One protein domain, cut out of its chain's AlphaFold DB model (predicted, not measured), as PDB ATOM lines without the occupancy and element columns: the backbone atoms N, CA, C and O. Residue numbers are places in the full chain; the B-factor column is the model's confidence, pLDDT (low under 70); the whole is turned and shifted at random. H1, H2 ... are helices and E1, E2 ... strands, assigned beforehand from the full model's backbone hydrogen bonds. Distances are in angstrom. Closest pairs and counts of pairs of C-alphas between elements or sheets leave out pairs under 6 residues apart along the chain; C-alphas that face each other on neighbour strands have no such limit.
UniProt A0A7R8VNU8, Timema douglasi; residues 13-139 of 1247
ATOM      1  N   ARG A  13     -16.341  21.040  -7.481       83.44
ATOM      2  CA  ARG A  13     -15.715  19.716  -7.591       83.44
ATOM      3  C   ARG A  13     -16.593  18.790  -8.427       83.44
ATOM      4  O   ARG A  13     -17.797  19.005  -8.539       83.44
ATOM      5  N   VAL A  14     -15.994  17.757  -9.010       79.31
ATOM      6  CA  VAL A  14     -16.729  16.619  -9.574       79.31
ATOM      7  C   VAL A  14     -16.628  15.475  -8.580       79.31
ATOM      8  O   VAL A  14     -15.521  15.033  -8.280       79.31
ATOM      9  N   MET A  15     -17.764  15.009  -8.072       81.50
ATOM     10  CA  MET A  15     -17.867  13.803  -7.260       81.50
ATOM     11  C   MET A  15     -18.415  12.680  -8.147       81.50
ATOM     12  O   MET A  15     -19.509  12.781  -8.702       81.50
ATOM     13  N   THR A  16     -17.625  11.625  -8.323       79.50
ATOM     14  CA  THR A  16     -18.005  10.416  -9.063       79.50
ATOM     15  C   THR A  16     -18.232   9.286  -8.071       79.50
ATOM     16  O   THR A  16     -17.294   8.890  -7.375       79.50
ATOM     17  N   LEU A  17     -19.451   8.740  -8.038       72.38
ATOM     18  CA  LEU A  17     -19.756   7.540  -7.257       72.38
ATOM     19  C   LEU A  17     -19.304   6.292  -8.031       72.38
ATOM     20  O   LEU A  17     -19.703   6.068  -9.172       72.38
ATOM     21  N   ILE A  18     -18.456   5.463  -7.425       56.66
ATOM     22  CA  ILE A  18     -17.869   4.277  -8.061       56.66
ATOM     23  C   ILE A  18     -18.665   3.036  -7.643       56.66
ATOM     24  O   ILE A  18     -18.258   2.264  -6.774       56.66
ATOM     25  N   GLY A  19     -19.812   2.841  -8.292       53.75
ATOM     26  CA  GLY A  19     -20.692   1.689  -8.099       53.75
ATOM     27  C   GLY A  19     -21.867   1.690  -9.075       53.75
ATOM     28  O   GLY A  19     -21.908   2.491 -10.008       53.75
ATOM     29  N   HIS A  20     -22.832   0.794  -8.860       53.16
ATOM     30  CA  HIS A  20     -24.138   0.906  -9.507       53.16
ATOM     31  C   HIS A  20     -25.014   1.824  -8.651       53.16
ATOM     32  O   HIS A  20     -25.545   1.383  -7.636       53.16
ATOM     33  N   TRP A  21     -25.117   3.093  -9.038       55.22
ATOM     34  CA  TRP A  21     -25.942   4.067  -8.332       55.22
ATOM     35  C   TRP A  21     -27.417   3.932  -8.723       55.22
ATOM     36  O   TRP A  21     -27.730   3.855  -9.912       55.22
ATOM     37  N   CYS A  22     -28.304   3.919  -7.728       54.16
ATOM     38  CA  CYS A  22     -29.759   3.850  -7.900       54.16
ATOM     39  C   CYS A  22     -30.542   4.824  -6.999       54.16
ATOM     40  O   CYS A  22     -31.766   4.831  -7.069       54.16
ATOM     41  N   GLY A  23     -29.853   5.629  -6.184       54.94
ATOM     42  CA  GLY A  23     -30.452   6.671  -5.347       54.94
ATOM     43  C   GLY A  23     -30.666   8.005  -6.074       54.94
ATOM     44  O   GLY A  23     -30.326   8.157  -7.258       54.94
ATOM     45  N   PHE A  24     -31.194   8.998  -5.365       65.25
ATOM     46  CA  PHE A  24     -31.425  10.344  -5.890       65.25
ATOM     47  C   PHE A  24     -30.241  11.278  -5.586       65.25
ATOM     48  O   PHE A  24     -29.277  10.930  -4.913       65.25
ATOM     49  N   SER A  25     -30.253  12.497  -6.134       68.62
ATOM     50  CA  SER A  25     -29.218  13.493  -5.805       68.62
ATOM     51  C   SER A  25     -29.410  14.150  -4.431       68.62
ATOM     52  O   SER A  25     -28.535  14.912  -4.027       68.62
ATOM     53  N   GLY A  26     -30.530  13.878  -3.747       67.06
ATOM     54  CA  GLY A  26     -30.794  14.314  -2.371       67.06
ATOM     55  C   GLY A  26     -29.958  13.532  -1.361       67.06
ATOM     56  O   GLY A  26     -29.273  14.142  -0.555       67.06
ATOM     57  N   ASP A  27     -29.881  12.212  -1.525       72.75
ATOM     58  CA  ASP A  27     -29.136  11.268  -0.681       72.75
ATOM     59  C   ASP A  27     -27.658  11.701  -0.531       72.75
ATOM     60  O   ASP A  27     -27.079  11.719   0.553       72.75
ATOM     61  N   ILE A  28     -27.061  12.140  -1.646       75.56
ATOM     62  CA  ILE A  28     -25.684  12.660  -1.731       75.56
ATOM     63  C   ILE A  28     -25.547  14.015  -1.014       75.56
ATOM     64  O   ILE A  28     -24.468  14.360  -0.539       75.56
ATOM     65  N   GLN A  29     -26.610  14.821  -0.980       81.94
ATOM     66  CA  GLN A  29     -26.622  16.123  -0.319       81.94
ATOM     67  C   GLN A  29     -26.799  15.982   1.196       81.94
ATOM     68  O   GLN A  29     -26.113  16.681   1.936       81.94
ATOM     69  N   GLU A  30     -27.674  15.082   1.642       75.25
ATOM     70  CA  GLU A  30     -27.968  14.819   3.055       75.25
ATOM     71  C   GLU A  30     -26.725  14.296   3.783       75.25
ATOM     72  O   GLU A  30     -26.240  14.962   4.696       75.25
ATOM     73  N   GLU A  31     -26.098  13.221   3.290       80.69
ATOM     74  CA  GLU A  31     -24.885  12.655   3.903       80.69
ATOM     75  C   GLU A  31     -23.713  13.663   3.922       80.69
ATOM     76  O   GLU A  31     -22.918  13.696   4.861       80.69
ATOM     77  N   LEU A  32     -23.616  14.564   2.933       81.88
ATOM     78  CA  LEU A  32     -22.612  15.639   2.946       81.88
ATOM     79  C   LEU A  32     -22.934  16.769   3.935       81.88
ATOM     80  O   LEU A  32     -22.004  17.373   4.474       81.88
ATOM     81  N   VAL A  33     -24.209  17.062   4.190       83.56
ATOM     82  CA  VAL A  33     -24.617  18.028   5.221       83.56
ATOM     83  C   VAL A  33     -24.384  17.444   6.616       83.56
ATOM     84  O   VAL A  33     -23.804  18.135   7.453       83.56
ATOM     85  N   GLU A  34     -24.701  16.166   6.843       80.38
ATOM     86  CA  GLU A  34     -24.396  15.447   8.092       80.38
ATOM     87  C   GLU A  34     -22.884  15.367   8.365       80.38
ATOM     88  O   GLU A  34     -22.434  15.605   9.486       80.38
ATOM     89  N   MET A  35     -22.062  15.146   7.330       76.62
ATOM     90  CA  MET A  35     -20.595  15.229   7.433       76.62
ATOM     91  C   MET A  35     -20.051  16.670   7.604       76.62
ATOM     92  O   MET A  35     -18.829  16.867   7.680       76.62
ATOM     93  N   GLY A  36     -20.919  17.686   7.675       80.06
ATOM     94  CA  GLY A  36     -20.569  19.071   7.996       80.06
ATOM     95  C   GLY A  36     -20.051  19.908   6.820       80.06
ATOM     96  O   GLY A  36     -19.170  20.756   7.013       80.06
ATOM     97  N   PHE A  37     -20.551  19.678   5.598       84.44
ATOM     98  CA  PHE A  37     -20.183  20.455   4.408       84.44
ATOM     99  C   PHE A  37     -21.308  21.409   3.954       84.44
ATOM    100  O   PHE A  37     -22.410  20.956   3.647       84.44
ATOM    101  N   PRO A  38     -21.046  22.728   3.813       80.12
ATOM    102  CA  PRO A  38     -22.035  23.693   3.328       80.12
ATOM    103  C   PRO A  38     -22.206  23.595   1.800       80.12
ATOM    104  O   PRO A  38     -21.588  24.333   1.020       80.12
ATOM    105  N   VAL A  39     -23.034  22.642   1.367       86.19
ATOM    106  CA  VAL A  39     -23.369  22.400  -0.042       86.19
ATOM    107  C   VAL A  39     -24.288  23.503  -0.574       86.19
ATOM    108  O   VAL A  39     -25.358  23.751  -0.029       86.19
ATOM    109  N   LYS A  40     -23.888  24.153  -1.675       79.88
ATOM    110  CA  LYS A  40     -24.678  25.195  -2.357       79.88
ATOM    111  C   LYS A  40     -25.484  24.654  -3.545       79.88
ATOM    112  O   LYS A  40     -26.521  25.215  -3.883       79.88
ATOM    113  N   SER A  41     -24.995  23.605  -4.210       78.75
ATOM    114  CA  SER A  41     -25.718  22.910  -5.287       78.75
ATOM    115  C   SER A  41     -25.057  21.577  -5.653       78.75
ATOM    116  O   SER A  41     -23.829  21.542  -5.818       78.75
ATOM    117  N   ILE A  42     -25.860  20.545  -5.917       84.38
ATOM    118  CA  ILE A  42     -25.445  19.297  -6.578       84.38
ATOM    119  C   ILE A  42     -26.172  19.171  -7.924       84.38
ATOM    120  O   ILE A  42     -27.384  19.354  -7.990       84.38
ATOM    121  N   THR A  43     -25.450  18.826  -8.997       79.94
ATOM    122  CA  THR A  43     -26.039  18.638 -10.338       79.94
ATOM    123  C   THR A  43     -25.411  17.451 -11.068       79.94
ATOM    124  O   THR A  43     -24.200  17.432 -11.299       79.94
ATOM    125  N   GLN A  44     -26.214  16.470 -11.498       79.31
ATOM    126  CA  GLN A  44     -25.725  15.332 -12.291       79.31
ATOM    127  C   GLN A  44     -25.283  15.768 -13.703       79.31
ATOM    128  O   GLN A  44     -25.959  16.543 -14.380       79.31
ATOM    129  N   MET A  45     -24.162  15.236 -14.194       71.19
ATOM    130  CA  MET A  45     -23.601  15.547 -15.514       71.19
ATOM    131  C   MET A  45     -24.337  14.813 -16.651       71.19
ATOM    132  O   MET A  45     -23.818  13.871 -17.250       71.19
ATOM    133  N   LEU A  46     -25.532  15.299 -17.004       60.44
ATOM    134  CA  LEU A  46     -26.440  14.708 -18.010       60.44
ATOM    135  C   LEU A  46     -25.878  14.586 -19.446       60.44
ATOM    136  O   LEU A  46     -26.550  14.066 -20.336       60.44
ATOM    137  N   SER A  47     -24.664  15.070 -19.713       50.72
ATOM    138  CA  SER A  47     -23.976  14.914 -21.001       50.72
ATOM    139  C   SER A  47     -23.134  13.636 -21.104       50.72
ATOM    140  O   SER A  47     -22.704  13.298 -22.207       50.72
ATOM    141  N   GLN A  48     -22.904  12.914 -20.001       53.78
ATOM    142  CA  GLN A  48     -22.060  11.718 -19.975       53.78
ATOM    143  C   GLN A  48     -22.873  10.433 -19.775       53.78
ATOM    144  O   GLN A  48     -23.497  10.198 -18.741       53.78
ATOM    145  N   TRP A  49     -22.815   9.577 -20.794       55.31
ATOM    146  CA  TRP A  49     -23.574   8.336 -20.896       55.31
ATOM    147  C   TRP A  49     -22.616   7.196 -21.230       55.31
ATOM    148  O   TRP A  49     -21.771   7.339 -22.116       55.31
ATOM    149  N   LYS A  50     -22.778   6.052 -20.568       53.56
ATOM    150  CA  LYS A  50     -22.155   4.794 -20.966       53.56
ATOM    151  C   LYS A  50     -23.216   3.953 -21.666       53.56
ATOM    152  O   LYS A  50     -24.289   3.723 -21.116       53.56
ATOM    153  N   ARG A  51     -22.935   3.506 -22.890       47.97
ATOM    154  CA  ARG A  51     -23.800   2.531 -23.560       47.97
ATOM    155  C   ARG A  51     -23.552   1.163 -22.927       47.97
ATOM    156  O   ARG A  51     -22.385   0.772 -22.844       47.97
ATOM    157  N   ASP A  52     -24.584   0.456 -22.467       53.12
ATOM    158  CA  ASP A  52     -24.385  -0.943 -22.069       53.12
ATOM    159  C   ASP A  52     -24.156  -1.768 -23.343       53.12
ATOM    160  O   ASP A  52     -24.900  -1.667 -24.320       53.12
ATOM    161  N   GLN A  53     -23.068  -2.536 -23.360       43.53
ATOM    162  CA  GLN A  53     -22.632  -3.297 -24.531       43.53
ATOM    163  C   GLN A  53     -23.401  -4.618 -24.712       43.53
ATOM    164  O   GLN A  53     -23.186  -5.291 -25.715       43.53
ATOM    165  N   LYS A  54     -24.289  -4.989 -23.775       43.69
ATOM    166  CA  LYS A  54     -25.197  -6.140 -23.879       43.69
ATOM    167  C   LYS A  54     -26.643  -5.765 -24.227       43.69
ATOM    168  O   LYS A  54     -27.273  -6.552 -24.919       43.69
ATOM    169  N   THR A  55     -27.166  -4.613 -23.787       44.88
ATOM    170  CA  THR A  55     -28.555  -4.185 -24.112       44.88
ATOM    171  C   THR A  55     -28.637  -3.046 -25.131       44.88
ATOM    172  O   THR A  55     -29.699  -2.781 -25.683       44.88
ATOM    173  N   GLY A  56     -27.533  -2.343 -25.411       47.38
ATOM    174  CA  GLY A  56     -27.510  -1.211 -26.346       47.38
ATOM    175  C   GLY A  56     -28.116   0.091 -25.798       47.38
ATOM    176  O   GLY A  56     -28.036   1.127 -26.473       47.38
ATOM    177  N   GLU A  57     -28.668   0.073 -24.586       48.56
ATOM    178  CA  GLU A  57     -29.231   1.227 -23.883       48.56
ATOM    179  C   GLU A  57     -28.160   2.226 -23.426       48.56
ATOM    180  O   GLU A  57     -26.962   1.932 -23.402       48.56
ATOM    181  N   ARG A  58     -28.583   3.437 -23.039       53.94
ATOM    182  CA  ARG A  58     -27.699   4.504 -22.543       53.94
ATOM    183  C   ARG A  58     -27.875   4.704 -21.037       53.94
ATOM    184  O   ARG A  58     -28.708   5.501 -20.615       53.94
ATOM    185  N   GLN A  59     -27.036   4.057 -20.234       57.44
ATOM    186  CA  GLN A  59     -26.966   4.330 -18.799       57.44
ATOM    187  C   GLN A  59     -26.254   5.675 -18.556       57.44
ATOM    188  O   GLN A  59     -25.223   5.969 -19.172       57.44
ATOM    189  N   ARG A  60     -26.786   6.522 -17.669       60.12
ATOM    190  CA  ARG A  60     -26.099   7.759 -17.241       60.12
ATOM    191  C   ARG A  60     -24.940   7.415 -16.310       60.12
ATOM    192  O   ARG A  60     -25.049   6.490 -15.511       60.12
ATOM    193  N   LEU A  61     -23.840   8.166 -16.383       62.94
ATOM    194  CA  LEU A  61     -22.770   8.038 -15.391       62.94
ATOM    195  C   LEU A  61     -23.130   8.821 -14.109       62.94
ATOM    196  O   LEU A  61     -23.602   9.957 -14.215       62.94
ATOM    197  N   PRO A  62     -22.891   8.269 -12.902       73.31
ATOM    198  CA  PRO A  62     -23.139   8.936 -11.619       73.31
ATOM    199  C   PRO A  62     -22.020   9.942 -11.286       73.31
ATOM    200  O   PRO A  62     -21.318   9.840 -10.279       73.31
ATOM    201  N   ASN A  63     -21.841  10.907 -12.189       80.75
ATOM    202  CA  ASN A  63     -20.922  12.032 -12.067       80.75
ATOM    203  C   ASN A  63     -21.732  13.270 -11.684       80.75
ATOM    204  O   ASN A  63     -22.621  13.679 -12.433       80.75
ATOM    205  N   PHE A  64     -21.411  13.879 -10.548       84.69
ATOM    206  CA  PHE A  64     -22.115  15.034 -10.004       84.69
ATOM    207  C   PHE A  64     -21.151  16.211  -9.859       84.69
ATOM    208  O   PHE A  64     -20.056  16.063  -9.320       84.69
ATOM    209  N   VAL A  65     -21.542  17.392 -10.336       86.00
ATOM    210  CA  VAL A  65     -20.847  18.637 -10.002       86.00
ATOM    211  C   VAL A  65     -21.399  19.119  -8.667       86.00
ATOM    212  O   VAL A  65     -22.588  19.415  -8.566       86.00
ATOM    213  N   VAL A  66     -20.533  19.194  -7.661       86.19
ATOM    214  CA  VAL A  66     -20.852  19.691  -6.320       86.19
ATOM    215  C   VAL A  66     -20.156  21.031  -6.138       86.19
ATOM    216  O   VAL A  66     -18.946  21.150  -6.345       86.19
ATOM    217  N   SER A  67     -20.920  22.059  -5.776       83.06
ATOM    218  CA  SER A  67     -20.382  23.382  -5.456       83.06
ATOM    219  C   SER A  67     -20.639  23.696  -3.990       83.06
ATOM    220  O   SER A  67     -21.781  23.656  -3.538       83.06
ATOM    221  N   LEU A  68     -19.567  24.011  -3.266       80.75
ATOM    222  CA  LEU A  68     -19.611  24.445  -1.871       80.75
ATOM    223  C   LEU A  68     -19.510  25.970  -1.773       80.75
ATOM    224  O   LEU A  68     -18.889  26.621  -2.629       80.75
ATOM    225  N   THR A  69     -20.046  26.514  -0.684       79.62
ATOM    226  CA  THR A  69     -19.694  27.859  -0.210       79.62
ATOM    227  C   THR A  69     -18.185  27.916   0.101       79.62
ATOM    228  O   THR A  69     -17.664  26.962   0.684       79.62
ATOM    229  N   PRO A  70     -17.444  28.967  -0.309       69.44
ATOM    230  CA  PRO A  70     -16.002  29.053  -0.064       69.44
ATOM    231  C   PRO A  70     -15.643  29.041   1.430       69.44
ATOM    232  O   PRO A  70     -16.251  29.755   2.218       69.44
ATOM    233  N   GLY A  71     -14.631  28.252   1.794       69.69
ATOM    234  CA  GLY A  71     -14.133  28.095   3.166       69.69
ATOM    235  C   GLY A  71     -13.242  26.855   3.307       69.69
ATOM    236  O   GLY A  71     -13.134  26.059   2.367       69.69
ATOM    237  N   GLU A  72     -12.616  26.660   4.469       61.72
ATOM    238  CA  GLU A  72     -11.617  25.597   4.709       61.72
ATOM    239  C   GLU A  72     -12.154  24.173   4.480       61.72
ATOM    240  O   GLU A  72     -11.448  23.297   3.973       61.72
ATOM    241  N   HIS A  73     -13.452  23.964   4.725       66.56
ATOM    242  CA  HIS A  73     -14.191  22.730   4.420       66.56
ATOM    243  C   HIS A  73     -13.987  22.254   2.963       66.56
ATOM    244  O   HIS A  73     -14.024  21.057   2.684       66.56
ATOM    245  N   THR A  74     -13.684  23.160   2.024       68.19
ATOM    246  CA  THR A  74     -13.408  22.825   0.614       68.19
ATOM    247  C   THR A  74     -12.164  21.939   0.427       68.19
ATOM    248  O   THR A  74     -12.055  21.257  -0.595       68.19
ATOM    249  N   ALA A  75     -11.226  21.928   1.382       68.38
ATOM    250  CA  ALA A  75     -10.099  20.993   1.397       68.38
ATOM    251  C   ALA A  75     -10.525  19.611   1.926       68.38
ATOM    252  O   ALA A  75     -10.261  18.595   1.281       68.38
ATOM    253  N   ARG A  76     -11.272  19.581   3.042       79.12
ATOM    254  CA  ARG A  76     -11.796  18.356   3.682       79.12
ATOM    255  C   ARG A  76     -12.702  17.513   2.773       79.12
ATOM    256  O   ARG A  76     -12.791  16.303   2.973       79.12
ATOM    257  N   LEU A  77     -13.324  18.097   1.744       78.38
ATOM    258  CA  LEU A  77     -14.135  17.331   0.787       78.38
ATOM    259  C   LEU A  77     -13.295  16.290   0.016       78.38
ATOM    260  O   LEU A  77     -13.808  15.237  -0.343       78.38
ATOM    261  N   TYR A  78     -11.996  16.533  -0.206       76.88
ATOM    262  CA  TYR A  78     -11.116  15.570  -0.888       76.88
ATOM    263  C   TYR A  78     -10.739  14.349  -0.032       76.88
ATOM    264  O   TYR A  78     -10.341  13.330  -0.593       76.88
ATOM    265  N   SER A  79     -10.864  14.423   1.300       74.56
ATOM    266  CA  SER A  79     -10.630  13.282   2.203       74.56
ATOM    267  C   SER A  79     -11.824  12.319   2.311       74.56
ATOM    268  O   SER A  79     -11.681  11.238   2.883       74.56
ATOM    269  N   ILE A  80     -12.981  12.658   1.730       74.69
ATOM    270  CA  ILE A  80     -14.125  11.740   1.634       74.69
ATOM    271  C   ILE A  80     -13.787  10.625   0.636       74.69
ATOM    272  O   ILE A  80     -13.602  10.869  -0.557       74.69
ATOM    273  N   SER A  81     -13.705   9.388   1.130       70.19
ATOM    274  CA  SER A  81     -13.337   8.204   0.334       70.19
ATOM    275  C   SER A  81     -14.487   7.210   0.123       70.19
ATOM    276  O   SER A  81     -14.440   6.396  -0.808       70.19
ATOM    277  N   VAL A  82     -15.529   7.313   0.950       70.19
ATOM    278  CA  VAL A  82     -16.795   6.575   0.891       70.19
ATOM    279  C   VAL A  82     -17.927   7.579   1.116       70.19
ATOM    280  O   VAL A  82     -17.753   8.498   1.910       70.19
ATOM    281  N   LEU A  83     -19.030   7.413   0.388       68.56
ATOM    282  CA  LEU A  83     -20.302   8.115   0.570       68.56
ATOM    283  C   LEU A  83     -21.414   7.194   0.038       68.56
ATOM    284  O   LEU A  83     -21.209   6.513  -0.975       68.56
ATOM    285  N   CYS A  84     -22.560   7.135   0.700       62.09
ATOM    286  CA  CYS A  84     -23.719   6.308   0.352       62.09
ATOM    287  C   CYS A  84     -23.358   4.813   0.205       62.09
ATOM    288  O   CYS A  84     -23.807   4.121  -0.713       62.09
ATOM    289  N   GLY A  85     -22.427   4.328   1.038       53.72
ATOM    290  CA  GLY A  85     -21.850   2.976   0.958       53.72
ATOM    291  C   GLY A  85     -20.972   2.695  -0.278       53.72
ATOM    292  O   GLY A  85     -20.418   1.601  -0.407       53.72
ATOM    293  N   LEU A  86     -20.801   3.662  -1.186       51.41
ATOM    294  CA  LEU A  86     -19.988   3.550  -2.396       51.41
ATOM    295  C   LEU A  86     -18.671   4.315  -2.258       51.41
ATOM    296  O   LEU A  86     -18.556   5.302  -1.541       51.41
ATOM    297  N   ARG A  87     -17.641   3.890  -2.998       67.25
ATOM    298  CA  ARG A  87     -16.386   4.651  -3.059       67.25
ATOM    299  C   ARG A  87     -16.575   5.905  -3.900       67.25
ATOM    300  O   ARG A  87     -17.029   5.802  -5.038       67.25
ATOM    301  N   VAL A  88     -16.143   7.055  -3.398       78.19
ATOM    302  CA  VAL A  88     -16.201   8.321  -4.145       78.19
ATOM    303  C   VAL A  88     -14.825   8.689  -4.681       78.19
ATOM    304  O   VAL A  88     -13.796   8.392  -4.072       78.19
ATOM    305  N   LYS A  89     -14.802   9.355  -5.835       79.75
ATOM    306  CA  LYS A  89     -13.655  10.146  -6.283       79.75
ATOM    307  C   LYS A  89     -14.063  11.609  -6.386       79.75
ATOM    308  O   LYS A  89     -15.008  11.924  -7.104       79.75
ATOM    309  N   VAL A  90     -13.326  12.481  -5.703       84.88
ATOM    310  CA  VAL A  90     -13.512  13.937  -5.744       84.88
ATOM    311  C   VAL A  90     -12.396  14.549  -6.591       84.88
ATOM    312  O   VAL A  90     -11.222  14.445  -6.246       84.88
ATOM    313  N   GLU A  91     -12.740  15.172  -7.717       79.12
ATOM    314  CA  GLU A  91     -11.794  15.879  -8.589       79.12
ATOM    315  C   GLU A  91     -12.046  17.392  -8.598       79.12
ATOM    316  O   GLU A  91     -13.185  17.858  -8.517       79.12
ATOM    317  N   LYS A  92     -10.985  18.186  -8.790       78.00
ATOM    318  CA  LYS A  92     -11.130  19.593  -9.191       78.00
ATOM    319  C   LYS A  92     -11.783  19.640 -10.574       78.00
ATOM    320  O   LYS A  92     -11.278  19.006 -11.501       78.00
ATOM    321  N   TYR A  93     -12.871  20.395 -10.726       77.38
ATOM    322  CA  TYR A  93     -13.550  20.534 -12.016       77.38
ATOM    323  C   TYR A  93     -12.593  21.101 -13.081       77.38
ATOM    324  O   TYR A  93     -11.987  22.156 -12.884       77.38
ATOM    325  N   LYS A  94     -12.450  20.396 -14.211       61.91
ATOM    326  CA  LYS A  94     -11.606  20.792 -15.350       61.91
ATOM    327  C   LYS A  94     -12.494  21.275 -16.496       61.91
ATOM    328  O   LYS A  94     -13.245  20.488 -17.069       61.91
ATOM    329  N   SER A  95     -12.393  22.552 -16.853       57.16
ATOM    330  CA  SER A  95     -13.047  23.092 -18.047       57.16
ATOM    331  C   SER A  95     -12.372  22.578 -19.338       57.16
ATOM    332  O   SER A  95     -11.171  22.292 -19.334       57.16
ATOM    333  N   PRO A  96     -13.102  22.448 -20.464       53.53
ATOM    334  CA  PRO A  96     -12.506  22.066 -21.745       53.53
ATOM    335  C   PRO A  96     -11.458  23.091 -22.214       53.53
ATOM    336  O   PRO A  96     -11.781  24.249 -22.463       53.53
ATOM    337  N   GLY A  97     -10.199  22.661 -22.338       55.38
ATOM    338  CA  GLY A  97      -9.021  23.529 -22.510       55.38
ATOM    339  C   GLY A  97      -8.818  24.173 -23.892       55.38
ATOM    340  O   GLY A  97      -7.749  24.018 -24.491       55.38
ATOM    341  N   GLY A  98      -9.812  24.904 -24.400       66.12
ATOM    342  CA  GLY A  98      -9.684  25.745 -25.593       66.12
ATOM    343  C   GLY A  98     -11.025  26.176 -26.204       66.12
ATOM    344  O   GLY A  98     -12.080  25.717 -25.766       66.12
ATOM    345  N   PRO A  99     -11.005  27.036 -27.242       70.19
ATOM    346  CA  PRO A  99     -12.211  27.498 -27.924       70.19
ATOM    347  C   PRO A  99     -12.998  26.324 -28.520       70.19
ATOM    348  O   PRO A  99     -12.489  25.578 -29.362       70.19
ATOM    349  N   VAL A 100     -14.255  26.165 -28.098       77.69
ATOM    350  CA  VAL A 100     -15.146  25.107 -28.596       77.69
ATOM    351  C   VAL A 100     -15.356  25.295 -30.099       77.69
ATOM    352  O   VAL A 100     -15.828  26.346 -30.520       77.69
ATOM    353  N   GLN A 101     -15.009  24.292 -30.910       82.94
ATOM    354  CA  GLN A 101     -15.181  24.327 -32.366       82.94
ATOM    355  C   GLN A 101     -16.362  23.455 -32.798       82.94
ATOM    356  O   GLN A 101     -16.421  22.263 -32.479       82.94
ATOM    357  N   CYS A 102     -17.273  24.029 -33.578       84.69
ATOM    358  CA  CYS A 102     -18.433  23.334 -34.109       84.69
ATOM    359  C   CYS A 102     -18.035  22.344 -35.216       84.69
ATOM    360  O   CYS A 102     -17.409  22.725 -36.199       84.69
ATOM    361  N   LYS A 103     -18.469  21.081 -35.117       83.06
ATOM    362  CA  LYS A 103     -18.239  20.046 -36.149       83.06
ATOM    363  C   LYS A 103     -19.233  20.092 -37.332       83.06
ATOM    364  O   LYS A 103     -19.390  19.084 -38.017       83.06
ATOM    365  N   ASN A 104     -19.953  21.202 -37.533       85.69
ATOM    366  CA  ASN A 104     -20.837  21.417 -38.693       85.69
ATOM    367  C   ASN A 104     -20.259  22.486 -39.625       85.69
ATOM    368  O   ASN A 104     -19.841  22.190 -40.736       85.69
ATOM    369  N   CYS A 105     -20.154  23.721 -39.129       87.00
ATOM    370  CA  CYS A 105     -19.674  24.879 -39.885       87.00
ATOM    371  C   CYS A 105     -18.201  25.242 -39.605       87.00
ATOM    372  O   CYS A 105     -17.718  26.269 -40.080       87.00
ATOM    373  N   PHE A 106     -17.503  24.452 -38.778       84.44
ATOM    374  CA  PHE A 106     -16.111  24.639 -38.337       84.44
ATOM    375  C   PHE A 106     -15.783  25.955 -37.606       84.44
ATOM    376  O   PHE A 106     -14.636  26.133 -37.191       84.44
ATOM    377  N   ARG A 107     -16.757  26.845 -37.366       83.44
ATOM    378  CA  ARG A 107     -16.605  28.064 -36.548       83.44
ATOM    379  C   ARG A 107     -16.480  27.750 -35.050       83.44
ATOM    380  O   ARG A 107     -16.890  26.684 -34.586       83.44
ATOM    381  N   PHE A 108     -15.915  28.689 -34.297       82.38
ATOM    382  CA  PHE A 108     -15.738  28.586 -32.846       82.38
ATOM    383  C   PHE A 108     -16.960  29.117 -32.066       82.38
ATOM    384  O   PHE A 108     -17.863  29.725 -32.640       82.38
ATOM    385  N   GLY A 109     -16.997  28.859 -30.757       71.50
ATOM    386  CA  GLY A 109     -17.985  29.381 -29.804       71.50
ATOM    387  C   GLY A 109     -19.202  28.489 -29.524       71.50
ATOM    388  O   GLY A 109     -19.945  28.784 -28.597       71.50
ATOM    389  N   HIS A 110     -19.417  27.399 -30.269       76.38
ATOM    390  CA  HIS A 110     -20.593  26.526 -30.100       76.38
ATOM    391  C   HIS A 110     -20.326  25.073 -30.538       76.38
ATOM    392  O   HIS A 110     -19.363  24.791 -31.254       76.38
ATOM    393  N   VAL A 111     -21.185  24.137 -30.115       75.19
ATOM    394  CA  VAL A 111     -21.127  22.713 -30.506       75.19
ATOM    395  C   VAL A 111     -22.064  22.400 -31.681       75.19
ATOM    396  O   VAL A 111     -23.002  23.143 -31.954       75.19
ATOM    397  N   ARG A 112     -21.851  21.261 -32.363       77.88
ATOM    398  CA  ARG A 112     -22.657  20.853 -33.537       77.88
ATOM    399  C   ARG A 112     -24.157  20.727 -33.246       77.88
ATOM    400  O   ARG A 112     -24.943  21.051 -34.124       77.88
ATOM    401  N   ARG A 113     -24.557  20.293 -32.042       74.56
ATOM    402  CA  ARG A 113     -25.978  20.123 -31.680       74.56
ATOM    403  C   ARG A 113     -26.761  21.439 -31.720       74.56
ATOM    404  O   ARG A 113     -27.927  21.440 -32.086       74.56
ATOM    405  N   ASP A 114     -26.104  22.540 -31.372       68.19
ATOM    406  CA  ASP A 114     -26.735  23.853 -31.238       68.19
ATOM    407  C   ASP A 114     -26.396  24.757 -32.453       68.19
ATOM    408  O   ASP A 114     -26.590  25.970 -32.428       68.19
ATOM    409  N   CYS A 115     -25.873  24.165 -33.538       78.31
ATOM    410  CA  CYS A 115     -25.516  24.848 -34.777       78.31
ATOM    411  C   CYS A 115     -26.683  24.840 -35.775       78.31
ATOM    412  O   CYS A 115     -27.146  23.775 -36.172       78.31
ATOM    413  N   ARG A 116     -27.104  26.025 -36.232       81.62
ATOM    414  CA  ARG A 116     -28.143  26.203 -37.269       81.62
ATOM    415  C   ARG A 116     -27.593  26.609 -38.644       81.62
ATOM    416  O   ARG A 116     -28.363  26.936 -39.535       81.62
ATOM    417  N   ALA A 117     -26.270  26.639 -38.808       78.81
ATOM    418  CA  ALA A 117     -25.625  26.958 -40.082       78.81
ATOM    419  C   ALA A 117     -25.373  25.684 -40.901       78.81
ATOM    420  O   ALA A 117     -25.051  24.643 -40.319       78.81
ATOM    421  N   ASN A 118     -25.454  25.795 -42.231       82.25
ATOM    422  CA  ASN A 118     -25.201  24.694 -43.162       82.25
ATOM    423  C   ASN A 118     -23.845  24.002 -42.898       82.25
ATOM    424  O   ASN A 118     -22.888  24.649 -42.441       82.25
ATOM    425  N   PRO A 119     -23.748  22.686 -43.165       82.88
ATOM    426  CA  PRO A 119     -22.487  21.967 -43.072       82.88
ATOM    427  C   PRO A 119     -21.455  22.551 -44.042       82.88
ATOM    428  O   PRO A 119     -21.787  22.925 -45.165       82.88
ATOM    429  N   ARG A 120     -20.191  22.604 -43.613       85.50
ATOM    430  CA  ARG A 120     -19.066  23.019 -44.458       85.50
ATOM    431  C   ARG A 120     -17.965  21.973 -44.432       85.50
ATOM    432  O   ARG A 120     -17.648  21.411 -43.382       85.50
ATOM    433  N   CYS A 121     -17.329  21.750 -45.569       85.06
ATOM    434  CA  CYS A 121     -16.281  20.765 -45.717       85.06
ATOM    435  C   CYS A 121     -15.003  21.275 -45.058       85.06
ATOM    436  O   CYS A 121     -14.363  22.206 -45.538       85.06
ATOM    437  N   GLY A 122     -14.569  20.625 -43.978       80.25
ATOM    438  CA  GLY A 122     -13.320  20.984 -43.303       80.25
ATOM    439  C   GLY A 122     -12.047  20.790 -44.147       80.25
ATOM    440  O   GLY A 122     -10.971  21.113 -43.648       80.25
ATOM    441  N   PHE A 123     -12.153  20.249 -45.370       82.88
ATOM    442  CA  PHE A 123     -11.040  19.969 -46.286       82.88
ATOM    443  C   PHE A 123     -10.866  21.050 -47.362       82.88
ATOM    444  O   PHE A 123      -9.832  21.698 -47.343       82.88
ATOM    445  N   CYS A 124     -11.852  21.286 -48.236       82.38
ATOM    446  CA  CYS A 124     -11.796  22.325 -49.283       82.38
ATOM    447  C   CYS A 124     -12.494  23.645 -48.890       82.38
ATOM    448  O   CYS A 124     -12.253  24.690 -49.488       82.38
ATOM    449  N   GLY A 125     -13.360  23.623 -47.869       76.44
ATOM    450  CA  GLY A 125     -14.131  24.779 -47.399       76.44
ATOM    451  C   GLY A 125     -15.518  24.963 -48.031       76.44
ATOM    452  O   GLY A 125     -16.257  25.831 -47.569       76.44
ATOM    453  N   GLY A 126     -15.892  24.161 -49.035       80.94
ATOM    454  CA  GLY A 126     -17.204  24.235 -49.697       80.94
ATOM    455  C   GLY A 126     -18.388  23.823 -48.808       80.94
ATOM    456  O   GLY A 126     -18.213  23.158 -47.787       80.94
ATOM    457  N   ASP A 127     -19.607  24.193 -49.204       83.12
ATOM    458  CA  ASP A 127     -20.818  24.092 -48.366       83.12
ATOM    459  C   ASP A 127     -21.516  22.722 -48.486       83.12
ATOM    460  O   ASP A 127     -22.685  22.606 -48.841       83.12
ATOM    461  N   HIS A 128     -20.751  21.666 -48.203       81.19
ATOM    462  CA  HIS A 128     -21.174  20.263 -48.196       81.19
ATOM    463  C   HIS A 128     -20.487  19.499 -47.050       81.19
ATOM    464  O   HIS A 128     -19.464  19.933 -46.512       81.19
ATOM    465  N   GLU A 129     -21.003  18.327 -46.666       78.44
ATOM    466  CA  GLU A 129     -20.269  17.432 -45.760       78.44
ATOM    467  C   GLU A 129     -19.140  16.694 -46.488       78.44
ATOM    468  O   GLU A 129     -19.272  16.320 -47.649       78.44
ATOM    469  N   ARG A 130     -18.023  16.438 -45.787       74.69
ATOM    470  CA  ARG A 130     -16.771  15.923 -46.383       74.69
ATOM    471  C   ARG A 130     -16.916  14.595 -47.151       74.69
ATOM    472  O   ARG A 130     -16.047  14.285 -47.957       74.69
ATOM    473  N   GLY A 131     -17.978  13.820 -46.911       73.19
ATOM    474  CA  GLY A 131     -18.275  12.604 -47.677       73.19
ATOM    475  C   GLY A 131     -18.618  12.865 -49.149       73.19
ATOM    476  O   GLY A 131     -18.266  12.051 -49.990       73.19
ATOM    477  N   GLY A 132     -19.237  14.011 -49.459       69.31
ATOM    478  CA  GLY A 132     -19.586  14.451 -50.816       69.31
ATOM    479  C   GLY A 132     -18.677  15.569 -51.332       69.31
ATOM    480  O   GLY A 132     -19.162  16.520 -51.934       69.31
ATOM    481  N   CYS A 133     -17.378  15.513 -51.022       77.94
ATOM    482  CA  CYS A 133     -16.402  16.502 -51.482       77.94
ATOM    483  C   CYS A 133     -16.073  16.280 -52.972       77.94
ATOM    484  O   CYS A 133     -15.566  15.205 -53.289       77.94
ATOM    485  N   PRO A 134     -16.320  17.256 -53.871       69.06
ATOM    486  CA  PRO A 134     -16.072  17.099 -55.307       69.06
ATOM    487  C   PRO A 134     -14.597  17.296 -55.693       69.06
ATOM    488  O   PRO A 134     -14.192  16.875 -56.770       69.06
ATOM    489  N   GLU A 135     -13.780  17.914 -54.833       69.62
ATOM    490  CA  GLU A 135     -12.324  17.903 -55.003       69.62
ATOM    491  C   GLU A 135     -11.752  16.536 -54.613       69.62
ATOM    492  O   GLU A 135     -12.048  16.012 -53.531       69.62
ATOM    493  N   GLU A 136     -10.889  15.986 -55.470       61.69
ATOM    494  CA  GLU A 136     -10.204  14.723 -55.214       61.69
ATOM    495  C   GLU A 136      -9.354  14.753 -53.937       61.69
ATOM    496  O   GLU A 136      -8.783  15.768 -53.538       61.69
ATOM    497  N   ARG A 137      -9.146  13.571 -53.339       60.53
ATOM    498  CA  ARG A 137      -8.298  13.398 -52.144       60.53
ATOM    499  C   ARG A 137      -6.822  13.782 -52.340       60.53
ATOM    500  O   ARG A 137      -6.093  13.798 -51.351       60.53
ATOM    501  N   ARG A 138      -6.382  14.039 -53.578       61.84
ATOM    502  CA  ARG A 138      -5.021  14.478 -53.927       61.84
ATOM    503  C   ARG A 138      -4.860  16.007 -53.927       61.84
ATOM    504  O   ARG A 138      -3.728  16.473 -53.836       61.84
ATOM    505  N   SER A 139      -5.950  16.778 -53.964       72.69
ATOM    506  CA  SER A 139      -5.905  18.243 -53.851       72.69
ATOM    507  C   SER A 139      -5.463  18.689 -52.445       72.69
ATOM    508  O   SER A 139      -5.876  18.080 -51.452       72.69
TER     509      SER A 139
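This is residues 13 to 139 of the 1247 residues of a protein of Timema douglasi (UniProt A0A7R8VNU8). There is little regular structure: two right-handed strand-helix-strand units, E1-H1-E2 and E5-H2-E6, each split by another strand, make a small twisted antiparallel sheet, E2-E5-E1-E6, with both helices on it, and residues 93 to 139 trail away. The 127 printed residues, class mixed, include hairpin E3-E4 between E2 and E5. The whole is only just extended, close to loose, radius of gyration of the C-alphas 21.1 A, spans 64, 39 and 25 A.

E1, residues 13 to 18, neighbours E6, 86 to 92, with N 14 and O 91 at 2.9 A. H1, 27 to 34, has 3 of 4 O i to N i+4 pairs within hydrogen-bond range; H2, 73 to 79, has 1 of 3, and 3 of 4 O i to N i+3 pairs.

E2 holds 39 to 44, E3 49 to 51, E4 58 to 60, E5 63 to 68. C-alpha 13 is at (-15.715, 19.716, -7.591), C-alpha 92 at (-11.130, 19.593, -9.191).

The printed part has no cut; 48 residues have pLDDT under 70.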